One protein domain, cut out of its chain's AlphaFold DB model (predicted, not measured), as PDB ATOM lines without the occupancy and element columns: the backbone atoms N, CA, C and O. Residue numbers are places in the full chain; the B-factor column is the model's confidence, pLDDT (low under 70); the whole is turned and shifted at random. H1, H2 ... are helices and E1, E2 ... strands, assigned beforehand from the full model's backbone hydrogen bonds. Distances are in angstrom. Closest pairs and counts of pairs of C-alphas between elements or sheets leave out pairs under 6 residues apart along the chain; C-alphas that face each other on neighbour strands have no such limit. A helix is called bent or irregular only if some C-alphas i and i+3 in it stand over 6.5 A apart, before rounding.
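AT A GLANCE: This is residues 268 to 401 of the 401 residues of the protein "Ceramidase_alk domain-containing protein" of Armatimonadetes bacterium (UniProt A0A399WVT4). The model is a rod with two unlike halves: a four-stranded sheet with helices H3 and H6 over one face and no named helix over the other, and, past one end of the sheet, a cluster of short helices and loops holding H1, H2, H4 and H5. H1 and H2 lie at the far tip of the rod. The 134 printed residues have six named helices and four named strands, in the order E1 H1 H2 E2 E3 H3 E4 H4 H5 H6; the sheet, E1 E2 E3 E4, is mixed, and the class is mixed, helices and strands. The whole is compact, with a radius of gyration of the C-alphas of 15.6 A, and spans 55 by 25 by 18 A.

IN THESE COORDINATES: E1, residues 270 to 278, begins at C-alpha 270 (4.226, 55.768, -5.262) and is 26.7 A long. H1 is residues 286 to 292, and H2 is residues 296 to 306, 16.6 A long and irregular, with C-alphas 297 and 300 7.2 A apart. E2, residues 310 to 318, is 26.7 A long, and E3 is residues 321 to 325. H3, residues 332 to 344, is 18.3 A long and begins at C-alpha 332 (23.021, 46.251, -23.767). E4 is residues 349 to 353, H4 residues 366 to 371 and H5 residues 374 to 377. H6, residues 385 to 399, is 21.6 A long and ends at C-alpha 399 (0.768, 56.853, -17.392).

HOW THE PARTS SIT: E1 and E2 are antiparallel, with N 273 and O 315 2.8 A apart, within hydrogen-bond range. E2 and E3 form an antiparallel hairpin, with N 316 and O 323 at 2.9 A. E3 and E4 are parallel, with N 324 and O 351 at 2.8 A; E3, H3 and E4 make a strand-helix-strand unit, parallel neighbour strands joined through a helix, with a right-handed crossover. H3 and H6 are on the same face of the sheet, giving two layers, one of strands and one of helices. H6 lies over E1 and E2 at a height of 7.8 A, its C-alpha 396 6.0 A from C-alpha 273. H3 lies over E4, with the C-alphas of Leu 339 and Pro 350 closest at 6.2 A. H3 and H6 touch at Val 334 and Ala 386, C-alphas 6.7 A apart, at a shallow tilt of 19 degrees, the same way. H4 and H6 are close but not clearly touching, C-alphas 366 and 386 being closest at 7.9 A. H4 and H5 touch only at the corner, with C-alphas 369 and 376 closest at 5.0 A. H5 touches H1, with C-alphas 377 and 288 closest at 4.4 A. H1 touches H2, about perpendicular at 73 degrees, with C-alphas 289 and 296 closest at 5.2 A. In H3, H4 and H6 every O i to N i+4 pair is within hydrogen-bond range; H1 has 2 of 3, H2 4 of 7, and H5 is too short for such a pair.

THE WHOLE: The C-alphas of Gly 268 and Pro 295 are the two farthest apart, at 54.8 A. The printed part has no cut and ends at Lys 401, the chain's last residue. The link from E4 to H4 is long, with 12 residues. The mean pLDDT of the printed part is 94.8, and no printed residue is under 70.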
ATOM      1  N   GLY A 268       7.577  61.757  -2.825       91.06
ATOM      2  CA  GLY A 268       6.342  61.944  -3.582       91.06
ATOM      3  C   GLY A 268       5.422  60.725  -3.518       91.06
ATOM      4  O   GLY A 268       5.419  59.985  -2.532       91.06
ATOM      5  N   THR A 269       4.603  60.560  -4.557       94.12
ATOM      6  CA  THR A 269       3.603  59.490  -4.642       94.12
ATOM      7  C   THR A 269       4.182  58.243  -5.310       94.12
ATOM      8  O   THR A 269       4.760  58.336  -6.393       94.12
ATOM      9  N   LEU A 270       3.991  57.083  -4.685       97.25
ATOM     10  CA  LEU A 270       4.226  55.768  -5.262       97.25
ATOM     11  C   LEU A 270       3.237  55.550  -6.408       97.25
ATOM     12  O   LEU A 270       2.025  55.618  -6.215       97.25
ATOM     13  N   LYS A 271       3.758  55.278  -7.600       97.00
ATOM     14  CA  LYS A 271       2.967  54.959  -8.789       97.00
ATOM     15  C   LYS A 271       3.375  53.592  -9.307       97.00
ATOM     16  O   LYS A 271       4.560  53.270  -9.333       97.00
ATOM     17  N   ALA A 272       2.400  52.815  -9.751       97.44
ATOM     18  CA  ALA A 272       2.624  51.509 -10.342       97.44
ATOM     19  C   ALA A 272       1.737  51.369 -11.574       97.44
ATOM     20  O   ALA A 272       0.524  51.556 -11.494       97.44
ATOM     21  N   VAL A 273       2.349  51.075 -12.715       96.94
ATOM     22  CA  VAL A 273       1.660  50.918 -13.994       96.94
ATOM     23  C   VAL A 273       2.104  49.616 -14.627       96.94
ATOM     24  O   VAL A 273       3.285  49.270 -14.612       96.94
ATOM     25  N   ARG A 274       1.150  48.912 -15.224       96.88
ATOM     26  CA  ARG A 274       1.391  47.722 -16.023       96.88
ATOM     27  C   ARG A 274       0.756  47.920 -17.390       96.88
ATOM     28  O   ARG A 274      -0.437  48.206 -17.478       96.88
ATOM     29  N   ILE A 275       1.563  47.824 -18.438       97.69
ATOM     30  CA  ILE A 275       1.119  47.973 -19.820       97.69
ATOM     31  C   ILE A 275       1.208  46.616 -20.498       97.69
ATOM     32  O   ILE A 275       2.308  46.120 -20.743       97.69
ATOM     33  N   ALA A 276       0.045  46.063 -20.835       96.25
ATOM     34  CA  ALA A 276      -0.047  44.862 -21.645       96.25
ATOM     35  C   ALA A 276       0.449  45.125 -23.074       96.25
ATOM     36  O   ALA A 276       0.180  46.172 -23.686       96.25
ATOM     37  N   VAL A 277       1.164  44.147 -23.614       94.75
ATOM     38  CA  VAL A 277       1.756  44.176 -24.949       94.75
ATOM     39  C   VAL A 277       1.429  42.869 -25.648       94.75
ATOM     40  O   VAL A 277       1.668  41.790 -25.114       94.75
ATOM     41  N   THR A 278       0.881  42.962 -26.855       95.50
ATOM     42  CA  THR A 278       0.779  41.818 -27.765       95.50
ATOM     43  C   THR A 278       2.047  41.766 -28.594       95.50
ATOM     44  O   THR A 278       2.458  42.782 -29.155       95.50
ATOM     45  N   MET A 279       2.689  40.604 -28.630       95.19
ATOM     46  CA  MET A 279       3.965  40.447 -29.312       95.19
ATOM     47  C   MET A 279       3.793  40.464 -30.834       95.19
ATOM     48  O   MET A 279       2.748  40.038 -31.339       95.19
ATOM     49  N   PRO A 280       4.825  40.893 -31.585       93.88
ATOM     50  CA  PRO A 280       4.897  40.627 -33.014       93.88
ATOM     51  C   PRO A 280       4.731  39.135 -33.325       93.88
ATOM     52  O   PRO A 280       4.941  38.261 -32.475       93.88
ATOM     53  N   ALA A 281       4.391  38.840 -34.580       93.62
ATOM     54  CA  ALA A 281       4.263  37.469 -35.047       93.62
ATOM     55  C   ALA A 281       5.550  36.672 -34.786       93.62
ATOM     56  O   ALA A 281       6.658  37.140 -35.057       93.62
ATOM     57  N   ILE A 282       5.381  35.440 -34.303       94.06
ATOM     58  CA  ILE A 282       6.490  34.527 -34.027       94.06
ATOM     59  C   ILE A 282       7.310  34.326 -35.303       94.06
ATOM     60  O   ILE A 282       6.809  33.819 -36.316       94.06
ATOM     61  N   THR A 283       8.565  34.755 -35.228       93.19
ATOM     62  CA  THR A 283       9.542  34.781 -36.318       93.19
ATOM     63  C   THR A 283      10.894  34.373 -35.729       93.19
ATOM     64  O   THR A 283      11.714  35.235 -35.403       93.19
ATOM     65  N   PRO A 284      11.121  33.065 -35.505       90.19
ATOM     66  CA  PRO A 284      12.391  32.579 -34.982       90.19
ATOM     67  C   PRO A 284      13.499  32.845 -36.000       90.19
ATOM     68  O   PRO A 284      13.270  32.725 -37.205       90.19
ATOM     69  N   HIS A 285      14.697  33.176 -35.528       92.44
ATOM     70  CA  HIS A 285      15.845  33.332 -36.418       92.44
ATOM     71  C   HIS A 285      16.170  31.985 -37.106       92.44
ATOM     72  O   HIS A 285      16.104  30.954 -36.431       92.44
ATOM     73  N   PRO A 286      16.577  31.939 -38.393       86.69
ATOM     74  CA  PRO A 286      16.872  30.679 -39.097       86.69
ATOM     75  C   PRO A 286      17.838  29.744 -38.344       86.69
ATOM     76  O   PRO A 286      17.631  28.535 -38.268       86.69
ATOM     77  N   LYS A 287      18.842  30.324 -37.673       89.06
ATOM     78  CA  LYS A 287      19.818  29.600 -36.833       89.06
ATOM     79  C   LYS A 287      19.231  28.924 -35.576       89.06
ATOM     80  O   LYS A 287      19.902  28.086 -34.980       89.06
ATOM     81  N   PHE A 288      17.996  29.236 -35.156       87.00
ATOM     82  CA  PHE A 288      17.315  28.498 -34.078       87.00
ATOM     83  C   PHE A 288      17.152  27.018 -34.440       87.00
ATOM     84  O   PHE A 288      17.415  26.146 -33.612       87.00
ATOM     85  N   ALA A 289      16.721  26.752 -35.675       84.25
ATOM     86  CA  ALA A 289      16.442  25.414 -36.176       84.25
ATOM     87  C   ALA A 289      17.712  24.550 -36.167       84.25
ATOM     88  O   ALA A 289      17.735  23.479 -35.560       84.25
ATOM     89  N   GLU A 290      18.786  25.087 -36.754       84.62
ATOM     90  CA  GLU A 290      20.114  24.474 -36.806       84.62
ATOM     91  C   GLU A 290      20.627  24.115 -35.407       84.62
ATOM     92  O   GLU A 290      20.964  22.960 -35.144       84.62
ATOM     93  N   ARG A 291      20.609  25.079 -34.479       83.06
ATOM     94  CA  ARG A 291      21.131  24.895 -33.119       83.06
ATOM     95  C   ARG A 291      20.382  23.820 -32.332       83.06
ATOM     96  O   ARG A 291      21.000  23.068 -31.583       83.06
ATOM     97  N   ASN A 292      19.060  23.768 -32.472       80.44
ATOM     98  CA  ASN A 292      18.208  22.871 -31.688       80.44
ATOM     99  C   ASN A 292      17.923  21.536 -32.396       80.44
ATOM    100  O   ASN A 292      17.145  20.731 -31.885       80.44
ATOM    101  N   GLY A 293      18.522  21.293 -33.568       81.88
ATOM    102  CA  GLY A 293      18.281  20.079 -34.353       81.88
ATOM    103  C   GLY A 293      16.827  19.939 -34.818       81.88
ATOM    104  O   GLY A 293      16.324  18.824 -34.960       81.88
ATOM    105  N   VAL A 294      16.133  21.062 -35.019       83.31
ATOM    106  CA  VAL A 294      14.740  21.109 -35.479       83.31
ATOM    107  C   VAL A 294      14.735  21.376 -36.988       83.31
ATOM    108  O   VAL A 294      15.438  22.281 -37.429       83.31
ATOM    109  N   PRO A 295      13.939  20.660 -37.808       84.94
ATOM    110  CA  PRO A 295      13.774  21.016 -39.216       84.94
ATOM    111  C   PRO A 295      13.283  22.463 -39.366       84.94
ATOM    112  O   PRO A 295      12.319  22.851 -38.710       84.94
ATOM    113  N   GLU A 296      13.894  23.257 -40.251       83.00
ATOM    114  CA  GLU A 296      13.572  24.686 -40.427       83.00
ATOM    115  C   GLU A 296      12.072  24.932 -40.665       83.00
ATOM    116  O   GLU A 296      11.466  25.797 -40.032       83.00
ATOM    117  N   ALA A 297      11.436  24.080 -41.477       84.00
ATOM    118  CA  ALA A 297       9.996  24.121 -41.745       84.00
ATOM    119  C   ALA A 297       9.118  23.953 -40.485       84.00
ATOM    120  O   ALA A 297       7.958  24.362 -40.480       84.00
ATOM    121  N   LEU A 298       9.658  23.361 -39.414       86.94
ATOM    122  CA  LEU A 298       8.974  23.138 -38.139       86.94
ATOM    123  C   LEU A 298       9.365  24.153 -37.060       86.94
ATOM    124  O   LEU A 298       8.668  24.235 -36.049       86.94
ATOM    125  N   ALA A 299      10.418  24.954 -37.254       88.00
ATOM    126  CA  ALA A 299      10.923  25.885 -36.242       88.00
ATOM    127  C   ALA A 299       9.832  26.839 -35.740       88.00
ATOM    128  O   ALA A 299       9.626  26.979 -34.535       88.00
ATOM    129  N   LYS A 300       9.057  27.423 -36.660       90.81
ATOM    130  CA  LYS A 300       7.935  28.300 -36.308       90.81
ATOM    131  C   LYS A 300       6.859  27.575 -35.498       90.81
ATOM    132  O   LYS A 300       6.331  28.160 -34.559       90.81
ATOM    133  N   ILE A 301       6.542  26.323 -35.832       89.31
ATOM    134  CA  ILE A 301       5.537  25.516 -35.119       89.31
ATOM    135  C   ILE A 301       6.024  25.196 -33.704       89.31
ATOM    136  O   ILE A 301       5.276  25.375 -32.747       89.31
ATOM    137  N   VAL A 302       7.285  24.778 -33.569       87.50
ATOM    138  CA  VAL A 302       7.902  24.460 -32.275       87.50
ATOM    139  C   VAL A 302       7.909  25.686 -31.367       87.50
ATOM    140  O   VAL A 302       7.392  25.608 -30.255       87.50
ATOM    141  N   VAL A 303       8.400  26.829 -31.855       90.19
ATOM    142  CA  VAL A 303       8.431  28.079 -31.076       90.19
ATOM    143  C   VAL A 303       7.021  28.568 -30.747       90.19
ATOM    144  O   VAL A 303       6.765  28.953 -29.611       90.19
ATOM    145  N   SER A 304       6.069  28.462 -31.679       90.44
ATOM    146  CA  SER A 304       4.657  28.790 -31.409       90.44
ATOM    147  C   SER A 304       4.023  27.918 -30.328       90.44
ATOM    148  O   SER A 304       3.036  28.323 -29.718       90.44
ATOM    149  N   GLY A 305       4.585  26.737 -30.075       88.81
ATOM    150  CA  GLY A 305       4.136  25.847 -29.017       88.81
ATOM    151  C   GLY A 305       4.409  26.375 -27.610       88.81
ATOM    152  O   GLY A 305       3.635  26.050 -26.717       88.81
ATOM    153  N   PHE A 306       5.461  27.177 -27.402       90.00
ATOM    154  CA  PHE A 306       5.885  27.599 -26.059       90.00
ATOM    155  C   PHE A 306       6.096  29.107 -25.875       90.00
ATOM    156  O   PHE A 306       5.968  29.582 -24.745       90.00
ATOM    157  N   ALA A 307       6.404  29.860 -26.936       92.88
ATOM    158  CA  ALA A 307       6.707  31.283 -26.828       92.88
ATOM    159  C   ALA A 307       5.462  32.098 -26.413       92.88
ATOM    160  O   ALA A 307       4.341  31.811 -26.866       92.88
ATOM    161  N   PRO A 308       5.613  33.120 -25.553       93.56
ATOM    162  CA  PRO A 308       4.497  33.967 -25.155       93.56
ATOM    163  C   PRO A 308       4.069  34.890 -26.297       93.56
ATOM    164  O   PRO A 308       4.883  35.542 -26.923       93.56
ATOM    165  N   ASP A 309       2.772  35.016 -26.551       93.81
ATOM    166  CA  ASP A 309       2.204  35.972 -27.510       93.81
ATOM    167  C   ASP A 309       1.798  37.300 -26.847       93.81
ATOM    168  O   ASP A 309       1.436  38.270 -27.521       93.81
ATOM    169  N   LYS A 310       1.857  37.350 -25.515       95.12
ATOM    170  CA  LYS A 310       1.522  38.503 -24.682       95.12
ATOM    171  C   LYS A 310       2.498  38.591 -23.521       95.12
ATOM    172  O   LYS A 310       2.941  37.566 -23.017       95.12
ATOM    173  N   ALA A 311       2.786  39.811 -23.097       96.25
ATOM    174  CA  ALA A 311       3.561  40.090 -21.897       96.25
ATOM    175  C   ALA A 311       3.200  41.475 -21.352       96.25
ATOM    176  O   ALA A 311       2.494  42.249 -22.004       96.25
ATOM    177  N   ASP A 312       3.739  41.807 -20.184       96.12
ATOM    178  CA  ASP A 312       3.551  43.102 -19.544       96.12
ATOM    179  C   ASP A 312       4.881  43.840 -19.385       96.12
ATOM    180  O   ASP A 312       5.859  43.283 -18.889       96.12
ATOM    181  N   VAL A 313       4.893  45.137 -19.700       98.25
ATOM    182  CA  VAL A 313       5.930  46.055 -19.204       98.25
ATOM    183  C   VAL A 313       5.414  46.702 -17.926       98.25
ATOM    184  O   VAL A 313       4.344  47.315 -17.914       98.25
ATOM    185  N   THR A 314       6.167  46.561 -16.838       98.44
ATOM    186  CA  THR A 314       5.784  47.086 -15.517       98.44
ATOM    187  C   THR A 314       6.683  48.257 -15.135       98.44
ATOM    188  O   THR A 314       7.898  48.181 -15.272       98.44
ATOM    189  N   LEU A 315       6.098  49.338 -14.630       98.56
ATOM    190  CA  LEU A 315       6.815  50.505 -14.127       98.56
ATOM    191  C   LEU A 315       6.353  50.814 -12.705       98.56
ATOM    192  O   LEU A 315       5.188  51.144 -12.490       98.56
ATOM    193  N   ILE A 316       7.275  50.756 -11.749       98.62
ATOM    194  CA  ILE A 316       7.055  51.190 -10.366       98.62
ATOM    195  C   ILE A 316       7.910  52.432 -10.140       98.62
ATOM    196  O   ILE A 316       9.132  52.347 -10.212       98.62
ATOM    197  N   ARG A 317       7.292  53.582  -9.865       97.88
ATOM    198  CA  ARG A 317       7.977  54.863  -9.656       97.88
ATOM    199  C   ARG A 317       7.764  55.371  -8.236       97.88
ATOM    200  O   ARG A 317       6.630  55.496  -7.780       97.88
ATOM    201  N   LEU A 318       8.861  55.737  -7.583       96.94
ATOM    202  CA  LEU A 318       8.893  56.401  -6.286       96.94
ATOM    203  C   LEU A 318       9.794  57.637  -6.399       96.94
ATOM    204  O   LEU A 318      11.009  57.574  -6.206       96.94
ATOM    205  N   GLY A 319       9.186  58.757  -6.798       94.56
ATOM    206  CA  GLY A 319       9.876  60.024  -7.031       94.56
ATOM    207  C   GLY A 319      10.961  59.923  -8.113       94.56
ATOM    208  O   GLY A 319      10.620  59.687  -9.279       94.56
ATOM    209  N   PRO A 320      12.249  60.126  -7.759       96.69
ATOM    210  CA  PRO A 320      13.365  60.047  -8.700       96.69
ATOM    211  C   PRO A 320      13.764  58.609  -9.067       96.69
ATOM    212  O   PRO A 320      14.545  58.425  -9.997       96.69
ATOM    213  N   ILE A 321      13.256  57.599  -8.355       98.44
ATOM    214  CA  ILE A 321      13.597  56.183  -8.537       98.44
ATOM    215  C   ILE A 321      12.493  55.496  -9.339       98.44
ATOM    216  O   ILE A 321      11.309  55.712  -9.062       98.44
ATOM    217  N   ALA A 322      12.857  54.632 -10.289       98.56
ATOM    218  CA  ALA A 322      11.887  53.744 -10.918       98.56
ATOM    219  C   ALA A 322      12.448  52.349 -11.205       98.56
ATOM    220  O   ALA A 322      13.545  52.227 -11.738       98.56
ATOM    221  N   PHE A 323      11.658  51.316 -10.917       98.88
ATOM    222  CA  PHE A 323      11.907  49.935 -11.325       98.88
ATOM    223  C   PHE A 323      11.131  49.641 -12.611       98.88
ATOM    224  O   PHE A 323       9.918  49.858 -12.669       98.88
ATOM    225  N   ILE A 324      11.838  49.175 -13.636       98.88
ATOM    226  CA  ILE A 324      11.338  48.977 -14.998       98.88
ATOM    227  C   ILE A 324      11.405  47.482 -15.310       98.88
ATOM    228  O   ILE A 324      12.458  46.968 -15.677       98.88
ATOM    229  N   GLY A 325      10.284  46.790 -15.131       98.75
ATOM    230  CA  GLY A 325      10.130  45.373 -15.438       98.75
ATOM    231  C   GLY A 325      10.074  45.122 -16.937       98.75
ATOM    232  O   GLY A 325       9.144  45.591 -17.600       98.75
ATOM    233  N   ILE A 326      11.048  44.368 -17.444       98.69
ATOM    234  CA  ILE A 326      11.150  43.946 -18.840       98.69
ATOM    235  C   ILE A 326      10.960  42.418 -18.920       98.69
ATOM    236  O   ILE A 326      11.714  41.682 -18.275       98.69
ATOM    237  N   PRO A 327       9.990  41.930 -19.715       98.12
ATOM    238  CA  PRO A 327       9.631  40.511 -19.788       98.12
ATOM    239  C   PRO A 327      10.572  39.686 -20.684       98.12
ATOM    240  O   PRO A 327      10.153  39.065 -21.657       98.12
ATOM    241  N   GLY A 328      11.874  39.701 -20.410       97.88
ATOM    242  CA  GLY A 328      12.860  38.952 -21.193       97.88
ATOM    243  C   GLY A 328      14.289  39.406 -20.931       97.88
ATOM    244  O   GLY A 328      14.589  39.936 -19.857       97.88
ATOM    245  N   GLU A 329      15.151  39.212 -21.930       97.88
ATOM    246  CA  GLU A 329      16.592  39.477 -21.850       97.88
ATOM    247  C   GLU A 329      16.995  40.608 -22.804       97.88
ATOM    248  O   GLU A 329      17.415  40.347 -23.933       97.88
ATOM    249  N   PRO A 330      16.841  41.882 -22.407       98.50
ATOM    250  CA  PRO A 330      17.293  42.987 -23.238       98.50
ATOM    251  C   PRO A 330      18.815  42.967 -23.387       98.50
ATOM    252  O   PRO A 330      19.543  42.814 -22.398       98.50
ATOM    253  N   SER A 331      19.276  43.166 -24.625       98.56
ATOM    254  CA  SER A 331      20.681  43.458 -24.926       98.56
ATOM    255  C   SER A 331      21.127  44.770 -24.278       98.56
ATOM    256  O   SER A 331      20.310  45.600 -23.846       98.56
ATOM    257  N   SER A 332      22.434  45.005 -24.251       98.31
ATOM    258  CA  SER A 332      23.021  46.251 -23.767       98.31
ATOM    259  C   SER A 332      22.526  47.453 -24.575       98.31
ATOM    260  O   SER A 332      22.275  48.516 -23.995       98.31
ATOM    261  N   ALA A 333      22.315  47.302 -25.888       98.25
ATOM    262  CA  ALA A 333      21.784  48.369 -26.739       98.25
ATOM    263  C   ALA A 333      20.330  48.713 -26.382       98.25
ATOM    264  O   ALA A 333      19.993  49.886 -26.183       98.25
ATOM    265  N   VAL A 334      19.469  47.701 -26.225       98.62
ATOM    266  CA  VAL A 334      18.069  47.901 -25.811       98.62
ATOM    267  C   VAL A 334      18.000  48.500 -24.405       98.62
ATOM    268  O   VAL A 334      17.261  49.463 -24.179       98.62
ATOM    269  N   GLY A 335      18.814  48.002 -23.473       98.56
ATOM    270  CA  GLY A 335      18.913  48.537 -22.117       98.56
ATOM    271  C   GLY A 335      19.268  50.025 -22.095       98.56
ATOM    272  O   GLY A 335      18.625  50.805 -21.393       98.56
ATOM    273  N   ARG A 336      20.230  50.467 -22.914       98.50
ATOM    274  CA  ARG A 336      20.589  51.893 -23.031       98.50
ATOM    275  C   ARG A 336      19.417  52.745 -23.515       98.50
ATOM    276  O   ARG A 336      19.124  53.755 -22.875       98.50
ATOM    277  N   ARG A 337      18.680  52.293 -24.539       98.69
ATOM    278  CA  ARG A 337      17.467  52.980 -25.033       98.69
ATOM    279  C   ARG A 337      16.412  53.134 -23.929       98.69
ATOM    280  O   ARG A 337      15.779  54.185 -23.833       98.69
ATOM    281  N   VAL A 338      16.236  52.124 -23.069       98.75
ATOM    282  CA  VAL A 338      15.333  52.201 -21.903       98.75
ATOM    283  C   VAL A 338      15.812  53.256 -20.902       98.75
ATOM    284  O   VAL A 338      15.031  54.124 -20.509       98.75
ATOM    285  N   LEU A 339      17.091  53.226 -20.511       98.62
ATOM    286  CA  LEU A 339      17.649  54.185 -19.548       98.62
ATOM    287  C   LEU A 339      17.583  55.630 -20.064       98.62
ATOM    288  O   LEU A 339      17.254  56.539 -19.302       98.62
ATOM    289  N   GLU A 340      17.877  55.854 -21.344       98.38
ATOM    290  CA  GLU A 340      17.793  57.167 -21.995       98.38
ATOM    291  C   GLU A 340      16.366  57.718 -21.968       98.38
ATOM    292  O   GLU A 340      16.148  58.841 -21.508       98.38
ATOM    293  N   LYS A 341      15.377  56.912 -22.377       98.50
ATOM    294  CA  LYS A 341      13.959  57.300 -22.344       98.50
ATOM    295  C   LYS A 341      13.473  57.581 -20.921       98.50
ATOM    296  O   LYS A 341      12.753  58.556 -20.706       98.50
ATOM    297  N   ALA A 342      13.896  56.779 -19.942       98.38
ATOM    298  CA  ALA A 342      13.548  56.991 -18.539       98.38
ATOM    299  C   ALA A 342      14.097  58.328 -18.008       98.38
ATOM    300  O   ALA A 342      13.360  59.110 -17.401       98.38
ATOM    301  N   ARG A 343      15.374  58.624 -18.288       98.00
ATOM    302  CA  ARG A 343      16.024  59.884 -17.888       98.00
ATOM    303  C   ARG A 343      15.396  61.091 -18.571       98.00
ATOM    304  O   ARG A 343      15.111  62.079 -17.901       98.00
ATOM    305  N   ALA A 344      15.090  60.988 -19.864       97.50
ATOM    306  CA  ALA A 344      14.367  62.027 -20.599       97.50
ATOM    307  C   ALA A 344      12.963  62.296 -20.018       97.50
ATOM    308  O   ALA A 344      12.465  63.417 -20.089       97.50
ATOM    309  N   ALA A 345      12.338  61.293 -19.392       96.50
ATOM    310  CA  ALA A 345      11.069  61.427 -18.677       96.50
ATOM    311  C   ALA A 345      11.208  61.924 -17.218       96.50
ATOM    312  O   ALA A 345      10.216  61.957 -16.483       96.50
ATOM    313  N   GLY A 346      12.409  62.324 -16.785       95.94
ATOM    314  CA  GLY A 346      12.667  62.878 -15.452       95.94
ATOM    315  C   GLY A 346      12.837  61.831 -14.348       95.94
ATOM    316  O   GLY A 346      12.619  62.141 -13.176       95.94
ATOM    317  N   ILE A 347      13.181  60.589 -14.697       97.56
ATOM    318  CA  ILE A 347      13.581  59.557 -13.731       97.56
ATOM    319  C   ILE A 347      15.104  59.618 -13.581       97.56
ATOM    320  O   ILE A 347      15.839  59.341 -14.526       97.56
ATOM    321  N   GLU A 348      15.584  59.977 -12.394       97.62
ATOM    322  CA  GLU A 348      17.018  60.139 -12.114       97.62
ATOM    323  C   GLU A 348      17.726  58.788 -11.939       97.62
ATOM    324  O   GLU A 348      18.827  58.589 -12.455       97.62
ATOM    325  N   TYR A 349      17.060  57.838 -11.274       98.38
ATOM    326  CA  TYR A 349      17.577  56.499 -10.982       98.38
ATOM    327  C   TYR A 349      16.672  55.414 -11.583       98.38
ATOM    328  O   TYR A 349      15.911  54.764 -10.859       98.38
ATOM    329  N   PRO A 350      16.700  55.230 -12.916       98.56
ATOM    330  CA  PRO A 350      16.024  54.112 -13.557       98.56
ATOM    331  C   PRO A 350      16.777  52.801 -13.303       98.56
ATOM    332  O   PRO A 350      17.979  52.708 -13.546       98.56
ATOM    333  N   VAL A 351      16.049  51.784 -12.852       98.62
ATOM    334  CA  VAL A 351      16.527  50.428 -12.576       98.62
ATOM    335  C   VAL A 351      15.839  49.474 -13.543       98.62
ATOM    336  O   VAL A 351      14.630  49.266 -13.451       98.62
ATOM    337  N   ILE A 352      16.598  48.894 -14.474       98.88
ATOM    338  CA  ILE A 352      16.083  47.839 -15.356       98.88
ATOM    339  C   ILE A 352      15.991  46.545 -14.558       98.88
ATOM    340  O   ILE A 352      16.964  46.148 -13.923       98.88
ATOM    341  N   VAL A 353      14.835  45.894 -14.624       98.81
ATOM    342  CA  VAL A 353      14.561  44.596 -14.013       98.81
ATOM    343  C   VAL A 353      14.196  43.633 -15.138       98.81
ATOM    344  O   VAL A 353      13.049  43.587 -15.578       98.81
ATOM    345  N   SER A 354      15.194  42.919 -15.649       98.62
ATOM    346  CA  SER A 354      15.022  41.868 -16.658       98.62
ATOM    347  C   SER A 354      14.341  40.636 -16.057       98.62
ATOM    348  O   SER A 354      14.230  40.518 -14.835       98.62
ATOM    349  N   PHE A 355      13.913  39.697 -16.909       98.06
ATOM    350  CA  PHE A 355      13.245  38.456 -16.485       98.06
ATOM    351  C   PHE A 355      11.996  38.702 -15.624       98.06
ATOM    352  O   PHE A 355      11.708  37.931 -14.706       98.06
ATOM    353  N   ALA A 356      11.294  39.808 -15.875       98.06
ATOM    354  CA  ALA A 356      10.200  40.268 -15.038       98.06
ATOM    355  C   ALA A 356       8.841  39.826 -15.587       98.06
ATOM    356  O   ALA A 356       8.447  40.235 -16.676       98.06
ATOM    357  N   ASN A 357       8.092  39.071 -14.782       97.81
ATOM    358  CA  ASN A 357       6.719  38.609 -15.013       97.81
ATOM    359  C   ASN A 357       6.479  37.727 -16.256       97.81
ATOM    360  O   ASN A 357       5.394  37.170 -16.357       97.81
ATOM    361  N   GLU A 358       7.429  37.599 -17.180       97.44
ATOM    362  CA  GLU A 358       7.395  36.718 -18.355       97.44
ATOM    363  C   GLU A 358       8.819  36.598 -18.942       97.44
ATOM    364  O   GLU A 358       9.694  37.426 -18.657       97.44
ATOM    365  N   TRP A 359       9.055  35.587 -19.779       97.00
ATOM    366  CA  TRP A 359      10.279  35.419 -20.556       97.00
ATOM    367  C   TRP A 359       9.981  35.268 -22.052       97.00
ATOM    368  O   TRP A 359       9.595  34.207 -22.538       97.00
ATOM    369  N   LEU A 360      10.222  36.346 -22.796       96.69
ATOM    370  CA  LEU A 360      10.096  36.408 -24.257       96.69
ATOM    371  C   LEU A 360      11.351  35.930 -25.012       96.69
ATOM    372  O   LEU A 360      11.419  36.069 -26.236       96.69
ATOM    373  N   GLY A 361      12.352  35.407 -24.299       95.81
ATOM    374  CA  GLY A 361      13.696  35.201 -24.834       95.81
ATOM    375  C   GLY A 361      14.502  36.503 -24.911       95.81
ATOM    376  O   GLY A 361      14.264  37.450 -24.149       95.81
ATOM    377  N   TYR A 362      15.456  36.556 -25.840       97.44
ATOM    378  CA  TYR A 362      16.296  37.737 -26.049       97.44
ATOM    379  C   TYR A 362      15.541  38.855 -26.760       97.44
ATOM    380  O   TYR A 362      14.901  38.656 -27.799       97.44
ATOM    381  N   ILE A 363      15.665  40.060 -26.208       98.31
ATOM    382  CA  ILE A 363      15.089  41.286 -26.753       98.31
ATOM    383  C   ILE A 363      16.235  42.077 -27.377       98.31
ATOM    384  O   ILE A 363      17.010  42.737 -26.682       98.31
ATOM    385  N   LEU A 364      16.331  41.974 -28.699       97.94
ATOM    386  CA  LEU A 364      17.421  42.510 -29.504       97.94
ATOM    387  C   LEU A 364      16.951  43.677 -30.363       97.94
ATOM    388  O   LEU A 364      15.783  43.744 -30.758       97.94
ATOM    389  N   THR A 365      17.874  44.576 -30.684       97.69
ATOM    390  CA  THR A 365      17.685  45.504 -31.805       97.69
ATOM    391  C   THR A 365      17.548  44.737 -33.125       97.69
ATOM    392  O   THR A 365      17.915  43.562 -33.220       97.69
ATOM    393  N   ALA A 366      17.013  45.390 -34.159       96.94
ATOM    394  CA  ALA A 366      16.887  44.770 -35.475       96.94
ATOM    395  C   ALA A 366      18.264  44.396 -36.049       96.94
ATOM    396  O   ALA A 366      18.408  43.350 -36.682       96.94
ATOM    397  N   GLU A 367      19.272  45.226 -35.778       96.12
ATOM    398  CA  GLU A 367      20.663  45.021 -36.166       96.12
ATOM    399  C   GLU A 367      21.264  43.798 -35.457       96.12
ATOM    400  O   GLU A 367      21.767  42.898 -36.124       96.12
ATOM    401  N   GLU A 368      21.140  43.710 -34.128       96.19
ATOM    402  CA  GLU A 368      21.621  42.560 -33.338       96.19
ATOM    403  C   GLU A 368      20.915  41.254 -33.738       96.19
ATOM    404  O   GLU A 368      21.550  40.204 -33.848       96.19
ATOM    405  N   TYR A 369      19.607  41.304 -34.014       95.94
ATOM    406  CA  TYR A 369      18.867  40.145 -34.520       95.94
ATOM    407  C   TYR A 369      19.419  39.671 -35.874       95.94
ATOM    408  O   TYR A 369      19.553  38.468 -36.094       95.94
ATOM    409  N   ALA A 370      19.766  40.601 -36.772       94.69
ATOM    410  CA  ALA A 370      20.277  40.291 -38.107       94.69
ATOM    411  C   ALA A 370      21.691  39.682 -38.104       94.69
ATOM    412  O   ALA A 370      22.012  38.914 -39.012       94.69
ATOM    413  N   LEU A 371      22.520  39.972 -37.091       92.88
ATOM    414  CA  LEU A 371      23.834  39.327 -36.925       92.88
ATOM    415  C   LEU A 371      23.700  37.804 -36.744       92.88
ATOM    416  O   LEU A 371      24.559  37.020 -37.167       92.88
ATOM    417  N   GLY A 372      22.593  37.354 -36.149       89.81
ATOM    418  CA  GLY A 372      22.326  35.933 -35.972       89.81
ATOM    419  C   GLY A 372      23.302  35.266 -34.998       89.81
ATOM    420  O   GLY A 372      23.651  34.098 -35.192       89.81
ATOM    421  N   GLU A 373      23.811  35.995 -34.008       92.50
ATOM    422  CA  GLU A 373      24.610  35.415 -32.924       92.50
ATOM    423  C   GLU A 373      23.728  34.574 -31.981       92.50
ATOM    424  O   GLU A 373      22.558  34.303 -32.275       92.50
ATOM    425  N   TYR A 374      24.288  34.088 -30.870       91.94
ATOM    426  CA  TYR A 374      23.581  33.170 -29.976       91.94
ATOM    427  C   TYR A 374      22.220  33.720 -29.536       91.94
ATOM    428  O   TYR A 374      21.204  33.029 -29.640       91.94
ATOM    429  N   GLU A 375      22.197  34.973 -29.107       93.44
ATOM    430  CA  GLU A 375      21.029  35.667 -28.592       93.44
ATOM    431  C   GLU A 375      19.893  35.684 -29.629       93.44
ATOM    432  O   GLU A 375      18.733  35.441 -29.293       93.44
ATOM    433  N   ALA A 376      20.212  35.867 -30.916       93.38
ATOM    434  CA  ALA A 376      19.221  35.871 -31.990       93.38
ATOM    435  C   ALA A 376      18.540  34.505 -32.152       93.38
ATOM    436  O   ALA A 376      17.359  34.436 -32.497       93.38
ATOM    437  N   THR A 377      19.244  33.407 -31.847       90.69
ATOM    438  CA  THR A 377      18.650  32.061 -31.888       90.69
ATOM    439  C   THR A 377      17.545  31.887 -30.853       90.69
ATOM    440  O   THR A 377      16.620  31.123 -31.091       90.69
ATOM    441  N   LEU A 378      17.583  32.629 -29.748       92.19
ATOM    442  CA  LEU A 378      16.577  32.595 -28.690       92.19
ATOM    443  C   LEU A 378      15.746  33.891 -28.646       92.19
ATOM    444  O   LEU A 378      15.167  34.229 -27.615       92.19
ATOM    445  N   SER A 379      15.660  34.612 -29.770       94.44
ATOM    446  CA  SER A 379      14.735  35.731 -29.970       94.44
ATOM    447  C   SER A 379      13.557  35.283 -30.843       94.44
ATOM    448  O   SER A 379      13.695  35.023 -32.041       94.44
ATOM    449  N   PHE A 380      12.379  35.135 -30.234       94.12
ATOM    450  CA  PHE A 380      11.264  34.394 -30.842       94.12
ATOM    451  C   PHE A 380      10.330  35.240 -31.721       94.12
ATOM    452  O   PHE A 380       9.619  34.695 -32.568       94.12
ATOM    453  N   HIS A 381      10.325  36.563 -31.549       95.62
ATOM    454  CA  HIS A 381       9.348  37.480 -32.164       95.62
ATOM    455  C   HIS A 381       9.942  38.385 -33.248       95.62
ATOM    456  O   HIS A 381       9.371  39.423 -33.583       95.62
ATOM    457  N   GLY A 382      11.077  37.986 -33.822       93.81
ATOM    458  CA  GLY A 382      11.694  38.699 -34.932       93.81
ATOM    459  C   GLY A 382      12.311  40.058 -34.562       93.81
ATOM    460  O   GLY A 382      12.390  40.427 -33.388       93.81
ATOM    461  N   PRO A 383      12.731  40.832 -35.578       96.25
ATOM    462  CA  PRO A 383      13.573  42.019 -35.393       96.25
ATOM    463  C   PRO A 383      12.850  43.226 -34.778       96.25
ATOM    464  O   PRO A 383      13.497  44.176 -34.355       96.25
ATOM    465  N   THR A 384      11.513  43.225 -34.720       96.75
ATOM    466  CA  THR A 384      10.727  44.359 -34.198       96.75
ATOM    467  C   THR A 384      10.382  44.231 -32.714       96.75
ATOM    468  O   THR A 384       9.718  45.111 -32.166       96.75
ATOM    469  N   LEU A 385      10.794  43.144 -32.047       97.50
ATOM    470  CA  LEU A 385      10.436  42.873 -30.651       97.50
ATOM    471  C   LEU A 385      10.860  44.011 -29.709       97.50
ATOM    472  O   LEU A 385      10.039  44.492 -28.927       97.50
ATOM    473  N   ALA A 386      12.108  44.482 -29.800       97.88
ATOM    474  CA  ALA A 386      12.592  45.557 -28.931       97.88
ATOM    475  C   ALA A 386      11.790  46.855 -29.080       97.88
ATOM    476  O   ALA A 386      11.516  47.523 -28.084       97.88
ATOM    477  N   ASP A 387      11.373  47.204 -30.298       97.75
ATOM    478  CA  ASP A 387      10.603  48.424 -30.533       97.75
ATOM    479  C   ASP A 387       9.199  48.345 -29.922       97.75
ATOM    480  O   ASP A 387       8.731  49.331 -29.352       97.75
ATOM    481  N   GLU A 388       8.541  47.182 -29.957       97.81
ATOM    482  CA  GLU A 388       7.244  46.997 -29.289       97.81
ATOM    483  C   GLU A 388       7.356  47.094 -27.760       97.81
ATOM    484  O   GLU A 388       6.529  47.747 -27.112       97.81
ATOM    485  N   ILE A 389       8.422  46.535 -27.179       98.31
ATOM    486  CA  ILE A 389       8.714  46.677 -25.746       98.31
ATOM    487  C   ILE A 389       8.987  48.143 -25.385       98.31
ATOM    488  O   ILE A 389       8.456  48.646 -24.390       98.31
ATOM    489  N   LEU A 390       9.745  48.873 -26.206       98.44
ATOM    490  CA  LEU A 390      10.030  50.292 -25.978       98.44
ATOM    491  C   LEU A 390       8.774  51.168 -26.099       98.44
ATOM    492  O   LEU A 390       8.576  52.043 -25.256       98.44
ATOM    493  N   LYS A 391       7.885  50.913 -27.066       98.12
ATOM    494  CA  LYS A 391       6.583  51.605 -27.171       98.12
ATOM    495  C   LYS A 391       5.709  51.348 -25.945       98.12
ATOM    496  O   LYS A 391       5.022  52.244 -25.452       98.12
ATOM    497  N   ALA A 392       5.698  50.120 -25.432       98.19
ATOM    498  CA  ALA A 392       4.988  49.797 -24.200       98.19
ATOM    499  C   ALA A 392       5.572  50.521 -22.984       98.19
ATOM    500  O   ALA A 392       4.820  51.081 -22.185       98.19
ATOM    501  N   PHE A 393       6.898  50.585 -22.891       98.50
ATOM    502  CA  PHE A 393       7.583  51.347 -21.857       98.50
ATOM    503  C   PHE A 393       7.267  52.850 -21.928       98.50
ATOM    504  O   PHE A 393       6.979  53.462 -20.903       98.50
ATOM    505  N   GLU A 394       7.222  53.450 -23.117       98.19
ATOM    506  CA  GLU A 394       6.824  54.855 -23.288       98.19
ATOM    507  C   GLU A 394       5.385  55.123 -22.832       98.19
ATOM    508  O   GLU A 394       5.120  56.126 -22.163       98.19
ATOM    509  N   ARG A 395       4.458  54.203 -23.126       98.12
ATOM    510  CA  ARG A 395       3.085  54.264 -22.600       98.12
ATOM    511  C   ARG A 395       3.067  54.173 -21.071       98.12
ATOM    512  O   ARG A 395       2.332  54.926 -20.434       98.12
ATOM    513  N   ALA A 396       3.904  53.318 -20.478       97.88
ATOM    514  CA  ALA A 396       4.038  53.214 -19.024       97.88
ATOM    515  C   ALA A 396       4.581  54.517 -18.416       97.88
ATOM    516  O   ALA A 396       4.033  55.006 -17.428       97.88
ATOM    517  N   LEU A 397       5.598  55.127 -19.037       97.50
ATOM    518  CA  LEU A 397       6.135  56.429 -18.632       97.50
ATOM    519  C   LEU A 397       5.059  57.516 -18.674       97.50
ATOM    520  O   LEU A 397       4.955  58.293 -17.729       97.50
ATOM    521  N   ALA A 398       4.255  57.571 -19.739       96.19
ATOM    522  CA  ALA A 398       3.178  58.548 -19.872       96.19
ATOM    523  C   ALA A 398       2.110  58.391 -18.777       96.19
ATOM    524  O   ALA A 398       1.675  59.390 -18.211       96.19
ATOM    525  N   ALA A 399       1.740  57.155 -18.442       94.75
ATOM    526  CA  ALA A 399       0.768  56.853 -17.392       94.75
ATOM    527  C   ALA A 399       1.306  57.075 -15.962       94.75
ATOM    528  O   ALA A 399       0.521  57.287 -15.041       94.75
ATOM    529  N   ALA A 400       2.628  57.044 -15.764       90.38
ATOM    530  CA  ALA A 400       3.278  57.263 -14.468       90.38
ATOM    531  C   ALA A 400       3.784  58.706 -14.249       90.38
ATOM    532  O   ALA A 400       4.496  58.962 -13.267       90.38
ATOM    533  N   LYS A 401       3.465  59.642 -15.155       79.94
ATOM    534  CA  LYS A 401       3.766  61.074 -14.985       79.94
ATOM    535  C   LYS A 401       2.995  61.677 -13.826       79.94
ATOM    536  O   LYS A 401       1.826  61.297 -13.599       79.94
TER     537      LYS A 401